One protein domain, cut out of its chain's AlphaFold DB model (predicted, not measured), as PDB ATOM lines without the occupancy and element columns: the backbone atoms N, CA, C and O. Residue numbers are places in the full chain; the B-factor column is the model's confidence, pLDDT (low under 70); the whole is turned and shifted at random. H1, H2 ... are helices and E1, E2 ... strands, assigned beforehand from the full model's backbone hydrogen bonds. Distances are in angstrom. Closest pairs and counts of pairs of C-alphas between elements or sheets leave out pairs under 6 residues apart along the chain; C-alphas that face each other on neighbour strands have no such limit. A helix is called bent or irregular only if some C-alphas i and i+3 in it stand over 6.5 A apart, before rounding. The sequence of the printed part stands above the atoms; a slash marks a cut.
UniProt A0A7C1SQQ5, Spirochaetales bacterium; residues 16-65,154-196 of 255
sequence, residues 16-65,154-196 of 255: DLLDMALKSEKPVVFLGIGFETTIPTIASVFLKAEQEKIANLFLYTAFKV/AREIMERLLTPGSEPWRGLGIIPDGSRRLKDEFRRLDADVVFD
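AT A GLANCE: This is residues 16 to 65 and 154 to 196 of the 255 residues of a protein of Spirochaetales bacterium (UniProt A0A7C1SQQ5). A strongly twisted sheet of four strands has the helix H2 running along one face, with H1 and H3 on either side of H2, while the short H4 and H5 sit on the opposite face from H2, beside the strands and over none of them, H5 only just so. The bent hairpin of E3 and E4 makes one edge of the sheet. The 93 printed residues have five named helices and four named strands, in the order H1 E1 H2 E2 H3 E3 E4 H4 H5. The sheet order is E1 E2 E4 E3, mixed, and the class is mixed, helices and strands. The whole is compact, with a radius of gyration of the C-alphas of 13.1 A and spans of 41 by 29 by 22 A.

HOW THE PARTS SIT: Begin at H1, residues 16 to 22, which is on the sheet; the C-alphas of Ala 21 and Leu 57 are 5.8 A apart. Next come E1, residues 28 to 34, H2, residues 39 to 51, and E2, residues 57 to 64: a strand-helix-strand unit, two parallel neighbour strands with a helix between them along the chain, its crossover right-handed. Between E1 and E2 look for N 30 and O 58, 2.8 A apart. H2 is over E2 at a height over the sheet of 8.9 A and runs along the strands, at 24 degrees to E2 on the local plane. H1 and H2 only just touch, with 3 pairs of C-alphas within 8 A; the closest are Leu 18 and Ala 49, 6.6 A. After the cut, H3, residues 154 to 161, touches H2 at a steep tilt of 49 degrees, the closest C-alphas being Pro 40 and Met 158, 5.3 A. E3, residues 162 to 169, and E4, residues 173 to 182, form an antiparallel hairpin, with N 163 and O 181 at 2.8 A. E2 and E4 are antiparallel, with N 180 and O 63 at 3.3 A. H4, residues 184 to 189, and H5, residues 191 to 194, are on the opposite face from H2. H4 is irregular: C-alphas 185 and 188 are 7.8 A apart. Every O i to N i+4 pair is within hydrogen-bond range in H1 and H2, 3 of 4 in H3 and 0 of 2 in H4, where 2 of 3 O i to N i+3 pairs are; H5 is too short for an O i to N i+4 pair.

IN THESE COORDINATES: Find C-alpha 16 at (-68.399, -14.916, 69.914), where H1 begins. E1 runs 18.9 A, H2 18.3 A and E2 21.2 A. E3 runs 18.8 A and bends by 57 degrees at residue 166; E4 runs 21.3 A and bends by 73 degrees at residue 176. H5 ends at C-alpha 194, (-88.606, -12.430, 77.957).

THE WHOLE: The two C-alphas farthest apart are those of Lys 23 and Leu 172, 40.7 A. Residues 66 to 153 are not printed, and C-alphas 65 and 154 are 14.0 A apart across the cut. The links that are printed whole are tight. The mean pLDDT of the printed part is 95.7, and no printed residue is under 70.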
ATOM      1  N   ASP A  16     -68.300 -13.479  69.650       93.81
ATOM      2  CA  ASP A  16     -68.399 -14.916  69.914       93.81
ATOM      3  C   ASP A  16     -69.838 -15.332  70.261       93.81
ATOM      4  O   ASP A  16     -70.194 -16.507  70.160       93.81
ATOM      5  N   LEU A  17     -70.695 -14.372  70.630       95.50
ATOM      6  CA  LEU A  17     -72.084 -14.622  71.012       95.50
ATOM      7  C   LEU A  17     -72.916 -15.200  69.867       95.50
ATOM      8  O   LEU A  17     -73.777 -16.037  70.126       95.50
ATOM      9  N   LEU A  18     -72.649 -14.798  68.621       95.50
ATOM     10  CA  LEU A  18     -73.357 -15.328  67.449       95.50
ATOM     11  C   LEU A  18     -73.076 -16.824  67.298       95.50
ATOM     12  O   LEU A  18     -73.993 -17.641  67.246       95.50
ATOM     13  N   ASP A  19     -71.797 -17.187  67.336       94.81
ATOM     14  CA  ASP A  19     -71.327 -18.567  67.280       94.81
ATOM     15  C   ASP A  19     -71.863 -19.407  68.445       94.81
ATOM     16  O   ASP A  19     -72.243 -20.567  68.267       94.81
ATOM     17  N   MET A  20     -71.897 -18.830  69.648       94.81
ATOM     18  CA  MET A  20     -72.449 -19.482  70.835       94.81
ATOM     19  C   MET A  20     -73.956 -19.717  70.710       94.81
ATOM     20  O   MET A  20     -74.423 -20.790  71.093       94.81
ATOM     21  N   ALA A  21     -74.701 -18.749  70.176       95.81
ATOM     22  CA  ALA A  21     -76.138 -18.859  69.956       95.81
ATOM     23  C   ALA A  21     -76.465 -19.913  68.888       95.81
ATOM     24  O   ALA A  21     -77.292 -20.787  69.139       95.81
ATOM     25  N   LEU A  22     -75.749 -19.918  67.760       95.25
ATOM     26  CA  LEU A  22     -75.932 -20.897  66.679       95.25
ATOM     27  C   LEU A  22     -75.640 -22.343  67.112       95.25
ATOM     28  O   LEU A  22     -76.266 -23.277  66.618       95.25
ATOM     29  N   LYS A  23     -74.700 -22.544  68.043       95.44
ATOM     30  CA  LYS A  23     -74.327 -23.871  68.574       95.44
ATOM     31  C   LYS A  23     -75.176 -24.304  69.777       95.44
ATOM     32  O   LYS A  23     -74.916 -25.362  70.352       95.44
ATOM     33  N   SER A  24     -76.139 -23.491  70.207       93.88
ATOM     34  CA  SER A  24     -76.951 -23.746  71.397       93.88
ATOM     35  C   SER A  24     -78.410 -23.987  71.029       93.88
ATOM     36  O   SER A  24     -79.048 -23.151  70.408       93.88
ATOM     37  N   GLU A  25     -78.987 -25.081  71.519       91.50
ATOM     38  CA  GLU A  25     -80.443 -25.297  71.483       91.50
ATOM     39  C   GLU A  25     -81.174 -24.557  72.619       91.50
ATOM     40  O   GLU A  25     -82.399 -24.498  72.655       91.50
ATOM     41  N   LYS A  26     -80.424 -24.008  73.585       92.94
ATOM     42  CA  LYS A  26     -80.954 -23.276  74.745       92.94
ATOM     43  C   LYS A  26     -80.799 -21.764  74.558       92.94
ATOM     44  O   LYS A  26     -79.869 -21.356  73.854       92.94
ATOM     45  N   PRO A  27     -81.623 -20.944  75.238       95.25
ATOM     46  CA  PRO A  27     -81.413 -19.504  75.302       95.25
ATOM     47  C   PRO A  27     -80.003 -19.142  75.772       95.25
ATOM     48  O   PRO A  27     -79.506 -19.680  76.766       95.25
ATOM     49  N   VAL A  28     -79.376 -18.215  75.057       96.75
ATOM     50  CA  VAL A  28     -78.107 -17.589  75.414       96.75
ATOM     51  C   VAL A  28     -78.417 -16.171  75.862       96.75
ATOM     52  O   VAL A  28     -78.866 -15.352  75.068       96.75
ATOM     53  N   VAL A  29     -78.190 -15.885  77.142       96.19
ATOM     54  CA  VAL A  29     -78.357 -14.542  77.706       96.19
ATOM     55  C   VAL A  29     -76.981 -13.920  77.879       96.19
ATOM     56  O   VAL A  29     -76.126 -14.487  78.561       96.19
ATOM     57  N   PHE A  30     -76.770 -12.761  77.267       97.25
ATOM     58  CA  PHE A  30     -75.580 -11.953  77.481       97.25
ATOM     59  C   PHE A  30     -75.874 -10.833  78.476       97.25
ATOM     60  O   PHE A  30     -76.817 -10.064  78.301       97.25
ATOM     61  N   LEU A  31     -75.045 -10.735  79.513       95.38
ATOM     62  CA  LEU A  31     -75.083  -9.644  80.478       95.38
ATOM     63  C   LEU A  31     -74.277  -8.460  79.926       95.38
ATOM     64  O   LEU A  31     -73.051  -8.434  80.011       95.38
ATOM     65  N   GLY A  32     -74.976  -7.496  79.326       95.44
ATOM     66  CA  GLY A  32     -74.387  -6.300  78.736       95.44
ATOM     67  C   GLY A  32     -74.057  -5.258  79.796       95.44
ATOM     68  O   GLY A  32     -74.900  -4.430  80.129       95.44
ATOM     69  N   ILE A  33     -72.829  -5.289  80.309       92.88
ATOM     70  CA  ILE A  33     -72.300  -4.294  81.248       92.88
ATOM     71  C   ILE A  33     -71.280  -3.420  80.531       92.88
ATOM     72  O   ILE A  33     -70.418  -3.926  79.813       92.88
ATOM     73  N   GLY A  34     -71.342  -2.117  80.791       93.50
ATOM     74  CA  GLY A  34     -70.266  -1.194  80.462       93.50
ATOM     75  C   GLY A  34     -70.747   0.189  80.048       93.50
ATOM     76  O   GLY A  34     -71.941   0.497  80.080       93.50
ATOM     77  N   PHE A  35     -69.768   1.011  79.687       96.56
ATOM     78  CA  PHE A  35     -69.933   2.386  79.224       96.56
ATOM     79  C   PHE A  35     -69.933   2.468  77.697       96.56
ATOM     80  O   PHE A  35     -69.820   1.454  77.001       96.56
ATOM     81  N   GLU A  36     -69.987   3.686  77.165       97.69
ATOM     82  CA  GLU A  36     -70.006   4.006  75.735       97.69
ATOM     83  C   GLU A  36     -68.876   3.342  74.937       97.69
ATOM     84  O   GLU A  36     -69.028   3.122  73.743       97.69
ATOM     85  N   THR A  37     -67.771   2.961  75.579       95.44
ATOM     86  CA  THR A  37     -66.668   2.194  74.972       95.44
ATOM     87  C   THR A  37     -67.055   0.787  74.532       95.44
ATOM     88  O   THR A  37     -66.532   0.280  73.542       95.44
ATOM     89  N   THR A  38     -67.953   0.140  75.269       95.19
ATOM     90  CA  THR A  38     -68.319  -1.276  75.084       95.19
ATOM     91  C   THR A  38     -69.643  -1.443  74.346       95.19
ATOM     92  O   THR A  38     -69.816  -2.387  73.569       95.19
ATOM     93  N   ILE A  39     -70.562  -0.496  74.553       97.56
ATOM     94  CA  ILE A  39     -71.933  -0.546  74.044       97.56
ATOM     95  C   ILE A  39     -71.988  -0.703  72.513       97.56
ATOM     96  O   ILE A  39     -72.732  -1.576  72.068       97.56
ATOM     97  N   PRO A  40     -71.224   0.041  71.680       97.31
ATOM     98  CA  PRO A  40     -71.312  -0.077  70.223       97.31
ATOM     99  C   PRO A  40     -71.001  -1.487  69.721       97.31
ATOM    100  O   PRO A  40     -71.697  -2.002  68.845       97.31
ATOM    101  N   THR A  41     -69.981  -2.134  70.291       96.38
ATOM    102  CA  THR A  41     -69.575  -3.489  69.901       96.38
ATOM    103  C   THR A  41     -70.670  -4.491  70.240       96.38
ATOM    104  O   THR A  41     -71.069  -5.279  69.384       96.38
ATOM    105  N   ILE A  42     -71.232  -4.418  71.449       97.69
ATOM    106  CA  ILE A  42     -72.348  -5.282  71.845       97.69
ATOM    107  C   ILE A  42     -73.571  -5.008  70.962       97.69
ATOM    108  O   ILE A  42     -74.152  -5.935  70.404       97.69
ATOM    109  N   ALA A  43     -73.917  -3.739  70.749       97.88
ATOM    110  CA  ALA A  43     -75.060  -3.359  69.933       97.88
ATOM    111  C   ALA A  43     -74.939  -3.863  68.486       97.88
ATOM    112  O   ALA A  43     -75.908  -4.374  67.927       97.88
ATOM    113  N   SER A  44     -73.742  -3.804  67.898       97.75
ATOM    114  CA  SER A  44     -73.491  -4.334  66.553       97.75
ATOM    115  C   SER A  44     -73.750  -5.838  66.439       97.75
ATOM    116  O   SER A  44     -74.290  -6.288  65.430       97.75
ATOM    117  N   VAL A  45     -73.425  -6.610  67.480       97.62
ATOM    118  CA  VAL A  45     -73.660  -8.056  67.521       97.62
ATOM    119  C   VAL A  45     -75.150  -8.356  67.562       97.62
ATOM    120  O   VAL A  45     -75.619  -9.183  66.788       97.62
ATOM    121  N   PHE A  46     -75.912  -7.652  68.400       97.88
ATOM    122  CA  PHE A  46     -77.358  -7.858  68.493       97.88
ATOM    123  C   PHE A  46     -78.098  -7.397  67.232       97.88
ATOM    124  O   PHE A  46     -78.988  -8.095  66.757       97.88
ATOM    125  N   LEU A  47     -77.674  -6.291  66.614       97.62
ATOM    126  CA  LEU A  47     -78.203  -5.874  65.311       97.62
ATOM    127  C   LEU A  47     -77.870  -6.878  64.198       97.62
ATOM    128  O   LEU A  47     -78.672  -7.067  63.286       97.62
ATOM    129  N   LYS A  48     -76.707  -7.535  64.252       97.19
ATOM    130  CA  LYS A  48     -76.352  -8.602  63.307       97.19
ATOM    131  C   LYS A  48     -77.169  -9.875  63.558       97.19
ATOM    132  O   LYS A  48     -77.692 -10.447  62.607       97.19
ATOM    133  N   ALA A  49     -77.345 -10.273  64.817       96.50
ATOM    134  CA  ALA A  49     -78.208 -11.390  65.203       96.50
ATOM    135  C   ALA A  49     -79.651 -11.192  64.710       96.50
ATOM    136  O   ALA A  49     -80.269 -12.135  64.220       96.50
ATOM    137  N   GLU A  50     -80.155  -9.955  64.765       95.19
ATOM    138  CA  GLU A  50     -81.452  -9.565  64.209       95.19
ATOM    139  C   GLU A  50     -81.533  -9.818  62.697       95.19
ATOM    140  O   GLU A  50     -82.474 -10.448  62.213       95.19
ATOM    141  N   GLN A  51     -80.525  -9.359  61.949       95.75
ATOM    142  CA  GLN A  51     -80.443  -9.529  60.495       95.75
ATOM    143  C   GLN A  51     -80.361 -11.004  60.089       95.75
ATOM    144  O   GLN A  51     -80.992 -11.418  59.116       95.75
ATOM    145  N   GLU A  52     -79.617 -11.802  60.854       95.69
ATOM    146  CA  GLU A  52     -79.441 -13.242  60.646       95.69
ATOM    147  C   GLU A  52     -80.573 -14.085  61.259       95.69
ATOM    148  O   GLU A  52     -80.574 -15.308  61.123       95.69
ATOM    149  N   LYS A  53     -81.571 -13.443  61.886       94.94
ATOM    150  CA  LYS A  53     -82.738 -14.082  62.518       94.94
ATOM    151  C   LYS A  53     -82.365 -15.113  63.595       94.94
ATOM    152  O   LYS A  53     -83.040 -16.132  63.751       94.94
ATOM    153  N   ILE A  54     -81.316 -14.841  64.368       95.81
ATOM    154  CA  ILE A  54     -80.913 -15.667  65.513       95.81
ATOM    155  C   ILE A  54     -81.885 -15.402  66.670       95.81
ATOM    156  O   ILE A  54     -81.858 -14.347  67.298       95.81
ATOM    157  N   ALA A  55     -82.770 -16.362  66.939       94.06
ATOM    158  CA  ALA A  55     -83.905 -16.177  67.848       94.06
ATOM    159  C   ALA A  55     -83.617 -16.503  69.326       94.06
ATOM    160  O   ALA A  55     -84.427 -16.180  70.189       94.06
ATOM    161  N   ASN A  56     -82.499 -17.166  69.631       96.88
ATOM    162  CA  ASN A  56     -82.169 -17.648  70.976       96.88
ATOM    163  C   ASN A  56     -81.086 -16.816  71.685       96.88
ATOM    164  O   ASN A  56     -80.538 -17.283  72.683       96.88
ATOM    165  N   LEU A  57     -80.765 -15.622  71.179       97.81
ATOM    166  CA  LEU A  57     -79.797 -14.706  71.779       97.81
ATOM    167  C   LEU A  57     -80.522 -13.515  72.418       97.81
ATOM    168  O   LEU A  57     -81.222 -12.774  71.733       97.81
ATOM    169  N   PHE A  58     -80.315 -13.321  73.717       98.12
ATOM    170  CA  PHE A  58     -80.976 -12.295  74.524       98.12
ATOM    171  C   PHE A  58     -79.948 -11.400  75.215       98.12
ATOM    172  O   PHE A  58     -78.868 -11.858  75.598       98.12
ATOM    173  N   LEU A  59     -80.288 -10.128  75.390       97.94
ATOM    174  CA  LEU A  59     -79.474  -9.128  76.066       97.94
ATOM    175  C   LEU A  59     -80.149  -8.731  77.373       97.94
ATOM    176  O   LEU A  59     -81.289  -8.280  77.369       97.94
ATOM    177  N   TYR A  60     -79.420  -8.842  78.477       96.31
ATOM    178  CA  TYR A  60     -79.744  -8.118  79.699       96.31
ATOM    179  C   TYR A  60     -78.946  -6.812  79.699       96.31
ATOM    180  O   TYR A  60     -77.712  -6.849  79.739       96.31
ATOM    181  N   THR A  61     -79.616  -5.662  79.610       95.25
ATOM    182  CA  THR A  61     -78.942  -4.358  79.561       95.25
ATOM    183  C   THR A  61     -78.653  -3.830  80.961       95.25
ATOM    184  O   THR A  61     -79.564  -3.477  81.695       95.25
ATOM    185  N   ALA A  62     -77.372  -3.701  81.297       94.31
ATOM    186  CA  ALA A  62     -76.868  -3.013  82.487       94.31
ATOM    187  C   ALA A  62     -75.885  -1.896  82.081       94.31
ATOM    188  O   ALA A  62     -74.863  -1.655  82.730       94.31
ATOM    189  N   PHE A  63     -76.168  -1.246  80.951       97.19
ATOM    190  CA  PHE A  63     -75.320  -0.208  80.381       97.19
ATOM    191  C   PHE A  63     -75.452   1.107  81.128       97.19
ATOM    192  O   PHE A  63     -76.545   1.520  81.510       97.19
ATOM    193  N   LYS A  64     -74.329   1.804  81.262       96.69
ATOM    194  CA  LYS A  64     -74.229   3.110  81.902       96.69
ATOM    195  C   LYS A  64     -73.695   4.131  80.904       96.69
ATOM    196  O   LYS A  64     -72.972   3.771  79.982       96.69
ATOM    197  N   VAL A  65     -74.055   5.399  81.079       97.38
ATOM    198  CA  VAL A  65     -73.536   6.504  80.253       97.38
ATOM    199  C   VAL A  65     -73.019   7.631  81.130       97.38
ATOM    200  O   VAL A  65     -73.584   7.917  82.185       97.38
ATOM    201  N   ALA A 154     -70.202   4.646  65.604       97.56
ATOM    202  CA  ALA A 154     -70.434   3.959  66.871       97.56
ATOM    203  C   ALA A 154     -71.694   4.496  67.564       97.56
ATOM    204  O   ALA A 154     -72.527   3.709  68.011       97.56
ATOM    205  N   ARG A 155     -71.876   5.823  67.579       96.94
ATOM    206  CA  ARG A 155     -73.076   6.469  68.125       96.94
ATOM    207  C   ARG A 155     -74.342   6.052  67.385       96.94
ATOM    208  O   ARG A 155     -75.304   5.657  68.030       96.94
ATOM    209  N   GLU A 156     -74.321   6.050  66.055       97.88
ATOM    210  CA  GLU A 156     -75.445   5.580  65.238       97.88
ATOM    211  C   GLU A 156     -75.818   4.127  65.570       97.88
ATOM    212  O   GLU A 156     -76.992   3.809  65.725       97.88
ATOM    213  N   ILE A 157     -74.832   3.237  65.727       97.81
ATOM    214  CA  ILE A 157     -75.073   1.833  66.096       97.81
ATOM    215  C   ILE A 157     -75.753   1.727  67.468       97.81
ATOM    216  O   ILE A 157     -76.713   0.967  67.605       97.81
ATOM    217  N   MET A 158     -75.290   2.491  68.462       97.12
ATOM    218  CA  MET A 158     -75.920   2.519  69.785       97.12
ATOM    219  C   MET A 158     -77.364   3.021  69.698       97.12
ATOM    220  O   MET A 158     -78.271   2.343  70.172       97.12
ATOM    221  N   GLU A 159     -77.582   4.164  69.044       97.19
ATOM    222  CA  GLU A 159     -78.901   4.795  68.913       97.19
ATOM    223  C   GLU A 159     -79.860   3.997  68.027       97.19
ATOM    224  O   GLU A 159     -81.069   4.195  68.097       97.19
ATOM    225  N   ARG A 160     -79.371   3.073  67.194       98.12
ATOM    226  CA  ARG A 160     -80.236   2.138  66.470       98.12
ATOM    227  C   ARG A 160     -80.880   1.133  67.413       98.12
ATOM    228  O   ARG A 160     -82.083   0.951  67.303       98.12
ATOM    229  N   LEU A 161     -80.113   0.528  68.319       98.12
ATOM    230  CA  LEU A 161     -80.578  -0.561  69.187       98.12
ATOM    231  C   LEU A 161     -81.191  -0.070  70.511       98.12
ATOM    232  O   LEU A 161     -82.101  -0.701  71.052       98.12
ATOM    233  N   LEU A 162     -80.671   1.031  71.050       98.25
ATOM    234  CA  LEU A 162     -80.892   1.438  72.434       98.25
ATOM    235  C   LEU A 162     -81.635   2.771  72.539       98.25
ATOM    236  O   LEU A 162     -81.650   3.581  71.616       98.25
ATOM    237  N   THR A 163     -82.233   3.002  73.702       98.00
ATOM    238  CA  THR A 163     -82.884   4.253  74.106       98.00
ATOM    239  C   THR A 163     -82.446   4.623  75.531       98.00
ATOM    240  O   THR A 163     -81.982   3.735  76.263       98.00
ATOM    241  N   PRO A 164     -82.518   5.903  75.944       97.75
ATOM    242  CA  PRO A 164     -82.255   6.288  77.328       97.75
ATOM    243  C   PRO A 164     -83.106   5.504  78.337       97.75
ATOM    244  O   PRO A 164     -84.263   5.158  78.088       97.75
ATOM    245  N   GLY A 165     -82.508   5.208  79.486       95.56
ATOM    246  CA  GLY A 165     -83.158   4.559  80.619       95.56
ATOM    247  C   GLY A 165     -82.648   5.123  81.940       95.56
ATOM    248  O   GLY A 165     -81.665   5.865  81.977       95.56
ATOM    249  N   SER A 166     -83.267   4.716  83.045       94.19
ATOM    250  CA  SER A 166     -82.869   5.124  84.398       94.19
ATOM    251  C   SER A 166     -82.578   3.893  85.243       94.19
ATOM    252  O   SER A 166     -83.433   3.028  85.372       94.19
ATOM    253  N   GLU A 167     -81.386   3.833  85.828       89.56
ATOM    254  CA  GLU A 167     -80.906   2.691  86.613       89.56
ATOM    255  C   GLU A 167     -80.165   3.199  87.857       89.56
ATOM    256  O   GLU A 167     -79.582   4.290  87.810       89.56
ATOM    257  N   PRO A 168     -80.101   2.424  88.953       90.25
ATOM    258  CA  PRO A 168     -79.350   2.795  90.140       90.25
ATOM    259  C   PRO A 168     -77.846   2.844  89.855       90.25
ATOM    260  O   PRO A 168     -77.258   1.937  89.262       90.25
ATOM    261  N   TRP A 169     -77.209   3.925  90.278       91.62
ATOM    262  CA  TRP A 169     -75.770   4.118  90.316       91.62
ATOM    263  C   TRP A 169     -75.315   4.107  91.765       91.62
ATOM    264  O   TRP A 169     -75.826   4.846  92.610       91.62
ATOM    265  N   ARG A 170     -74.327   3.264  92.060       88.69
ATOM    266  CA  ARG A 170     -73.830   3.088  93.421       88.69
ATOM    267  C   ARG A 170     -73.338   4.418  93.993       88.69
ATOM    268  O   ARG A 170     -72.442   5.043  93.438       88.69
ATOM    269  N   GLY A 171     -73.936   4.832  95.106       88.06
ATOM    270  CA  GLY A 171     -73.648   6.105  95.773       88.06
ATOM    271  C   GLY A 171     -74.377   7.331  95.213       88.06
ATOM    272  O   GLY A 171     -74.407   8.349  95.895       88.06
ATOM    273  N   LEU A 172     -74.999   7.238  94.034       90.31
ATOM    274  CA  LEU A 172     -75.732   8.341  93.394       90.31
ATOM    275  C   LEU A 172     -77.246   8.103  93.324       90.31
ATOM    276  O   LEU A 172     -77.996   9.023  93.016       90.31
ATOM    277  N   GLY A 173     -77.713   6.890  93.629       91.06
ATOM    278  CA  GLY A 173     -79.122   6.533  93.477       91.06
ATOM    279  C   GLY A 173     -79.502   6.385  92.005       91.06
ATOM    280  O   GLY A 173     -78.657   6.089  91.164       91.06
ATOM    281  N   ILE A 174     -80.783   6.535  91.682       93.44
ATOM    282  CA  ILE A 174     -81.251   6.435  90.296       93.44
ATOM    283  C   ILE A 174     -80.883   7.723  89.560       93.44
ATOM    284  O   ILE A 174     -81.303   8.804  89.964       93.44
ATOM    285  N   ILE A 175     -80.129   7.593  88.466       95.62
ATOM    286  CA  ILE A 175     -79.775   8.725  87.601       95.62
ATOM    287  C   ILE A 175     -80.695   8.701  86.374       95.62
ATOM    288  O   ILE A 175     -80.601   7.747  85.588       95.62
ATOM    289  N   PRO A 176     -81.558   9.720  86.187       95.50
ATOM    290  CA  PRO A 176     -82.353   9.876  84.973       95.50
ATOM    291  C   PRO A 176     -81.470   9.874  83.729       95.50
ATOM    292  O   PRO A 176     -80.414  10.507  83.713       95.50
ATOM    293  N   ASP A 177     -81.873   9.111  82.714       96.50
ATOM    294  CA  ASP A 177     -81.143   8.915  81.452       96.50
ATOM    295  C   ASP A 177     -79.705   8.374  81.599       96.50
ATOM    296  O   ASP A 177     -78.984   8.229  80.612       96.50
ATOM    297  N   GLY A 178     -79.284   8.004  82.815       96.69
ATOM    298  CA  GLY A 178     -77.945   7.516  83.152       96.69
ATOM    299  C   GLY A 178     -77.664   6.079  82.716       96.69
ATOM    300  O   GLY A 178     -76.684   5.479  83.156       96.69
ATOM    301  N   SER A 179     -78.525   5.491  81.893       96.69
ATOM    302  CA  SER A 179     -78.368   4.137  81.368       96.69
ATOM    303  C   SER A 179     -78.929   4.023  79.957       96.69
ATOM    304  O   SER A 179     -79.546   4.951  79.432       96.69
ATOM    305  N   ARG A 180     -78.702   2.867  79.333       97.56
ATOM    306  CA  ARG A 180     -79.267   2.532  78.027       97.56
ATOM    307  C   ARG A 180     -79.973   1.193  78.104       97.56
ATOM    308  O   ARG A 180     -79.387   0.216  78.561       97.56
ATOM    309  N   ARG A 181     -81.206   1.163  77.608       96.44
ATOM    310  CA  ARG A 181     -82.040  -0.038  77.498       96.44
ATOM    311  C   ARG A 181     -82.390  -0.307  76.041       96.44
ATOM    312  O   ARG A 181     -82.249   0.586  75.203       96.44
ATOM    313  N   LEU A 182     -82.838  -1.518  75.733       97.75
ATOM    314  CA  LEU A 182     -83.339  -1.843  74.399       97.75
ATOM    315  C   LEU A 182     -84.548  -0.967  74.044       97.75
ATOM    316  O   LEU A 182     -85.368  -0.636  74.901       97.75
ATOM    317  N   LYS A 183     -84.661  -0.581  72.771       98.19
ATOM    318  CA  LYS A 183     -85.902   0.020  72.268       98.19
ATOM    319  C   LYS A 183     -87.028  -1.007  72.251       98.19
ATOM    320  O   LYS A 183     -86.781  -2.201  72.083       98.19
ATOM    321  N   ASP A 184     -88.265  -0.518  72.290       96.88
ATOM    322  CA  ASP A 184     -89.464  -1.361  72.257       96.88
ATOM    323  C   ASP A 184     -89.522  -2.286  71.029       96.88
ATOM    324  O   ASP A 184     -89.959  -3.431  71.136       96.88
ATOM    325  N   GLU A 185     -89.014  -1.846  69.873       96.88
ATOM    326  CA  GLU A 185     -88.936  -2.678  68.660       96.88
ATOM    327  C   GLU A 185     -88.015  -3.908  68.821       96.88
ATOM    328  O   GLU A 185     -88.217  -4.925  68.160       96.88
ATOM    329  N   PHE A 186     -87.058  -3.855  69.755       97.19
ATOM    330  CA  PHE A 186     -86.149  -4.951  70.102       97.19
ATOM    331  C   PHE A 186     -86.535  -5.664  71.403       97.19
ATOM    332  O   PHE A 186     -85.774  -6.497  71.887       97.19
ATOM    333  N   ARG A 187     -87.728  -5.408  71.961       94.81
ATOM    334  CA  ARG A 187     -88.191  -5.978  73.242       94.81
ATOM    335  C   ARG A 187     -88.143  -7.509  73.299       94.81
ATOM    336  O   ARG A 187     -87.957  -8.090  74.358       94.81
ATOM    337  N   ARG A 188     -88.259  -8.178  72.152       95.69
ATOM    338  CA  ARG A 188     -88.114  -9.639  72.016       95.69
ATOM    339  C   ARG A 188     -86.699 -10.174  72.293       95.69
ATOM    340  O   ARG A 188     -86.534 -11.379  72.433       95.69
ATOM    341  N   LEU A 189     -85.688  -9.305  72.289       97.06
ATOM    342  CA  LEU A 189     -84.300  -9.620  72.637       97.06
ATOM    343  C   LEU A 189     -84.006  -9.322  74.112       97.06
ATOM    344  O   LEU A 189     -82.942  -9.696  74.598       97.06
ATOM    345  N   ASP A 190     -84.911  -8.636  74.807       96.94
ATOM    346  CA  ASP A 190     -84.705  -8.194  76.179       96.94
ATOM    347  C   ASP A 190     -84.890  -9.361  77.148       96.94
ATOM    348  O   ASP A 190     -85.983  -9.913  77.283       96.94
ATOM    349  N   ALA A 191     -83.805  -9.756  77.808       96.50
ATOM    350  CA  ALA A 191     -83.828 -10.859  78.755       96.50
ATOM    351  C   ALA A 191     -84.719 -10.563  79.972       96.50
ATOM    352  O   ALA A 191     -85.346 -11.484  80.488       96.50
ATOM    353  N   ASP A 192     -84.794  -9.304  80.408       93.62
ATOM    354  CA  ASP A 192     -85.619  -8.900  81.548       93.62
ATOM    355  C   ASP A 192     -87.102  -9.148  81.249       93.62
ATOM    356  O   ASP A 192     -87.819  -9.782  82.022       93.62
ATOM    357  N   VAL A 193     -87.524  -8.770  80.040       94.75
ATOM    358  CA  VAL A 193     -88.899  -8.951  79.564       94.75
ATOM    359  C   VAL A 193     -89.208 -10.407  79.226       94.75
ATOM    360  O   VAL A 193     -90.266 -10.913  79.594       94.75
ATOM    361  N   VAL A 194     -88.334 -11.080  78.474       96.50
ATOM    362  CA  VAL A 194     -88.606 -12.430  77.957       96.50
ATOM    363  C   VAL A 194     -88.662 -13.463  79.079       96.50
ATOM    364  O   VAL A 194     -89.443 -14.412  78.993       96.50
ATOM    365  N   PHE A 195     -87.841 -13.296  80.117       94.88
ATOM    366  CA  PHE A 195     -87.756 -14.243  81.228       94.88
ATOM    367  C   PHE A 195     -88.479 -13.781  82.494       94.88
ATOM    368  O   PHE A 195     -88.404 -14.506  83.485       94.88
ATOM    369  N   ASP A 196     -89.173 -12.635  82.453       93.94
ATOM    370  CA  ASP A 196     -89.893 -12.051  83.596       93.94
ATOM    371  C   ASP A 196     -89.004 -12.027  84.848       93.94
ATOM    372  O   ASP A 196     -89.290 -12.651  85.878       93.94
TER     373      ASP A 196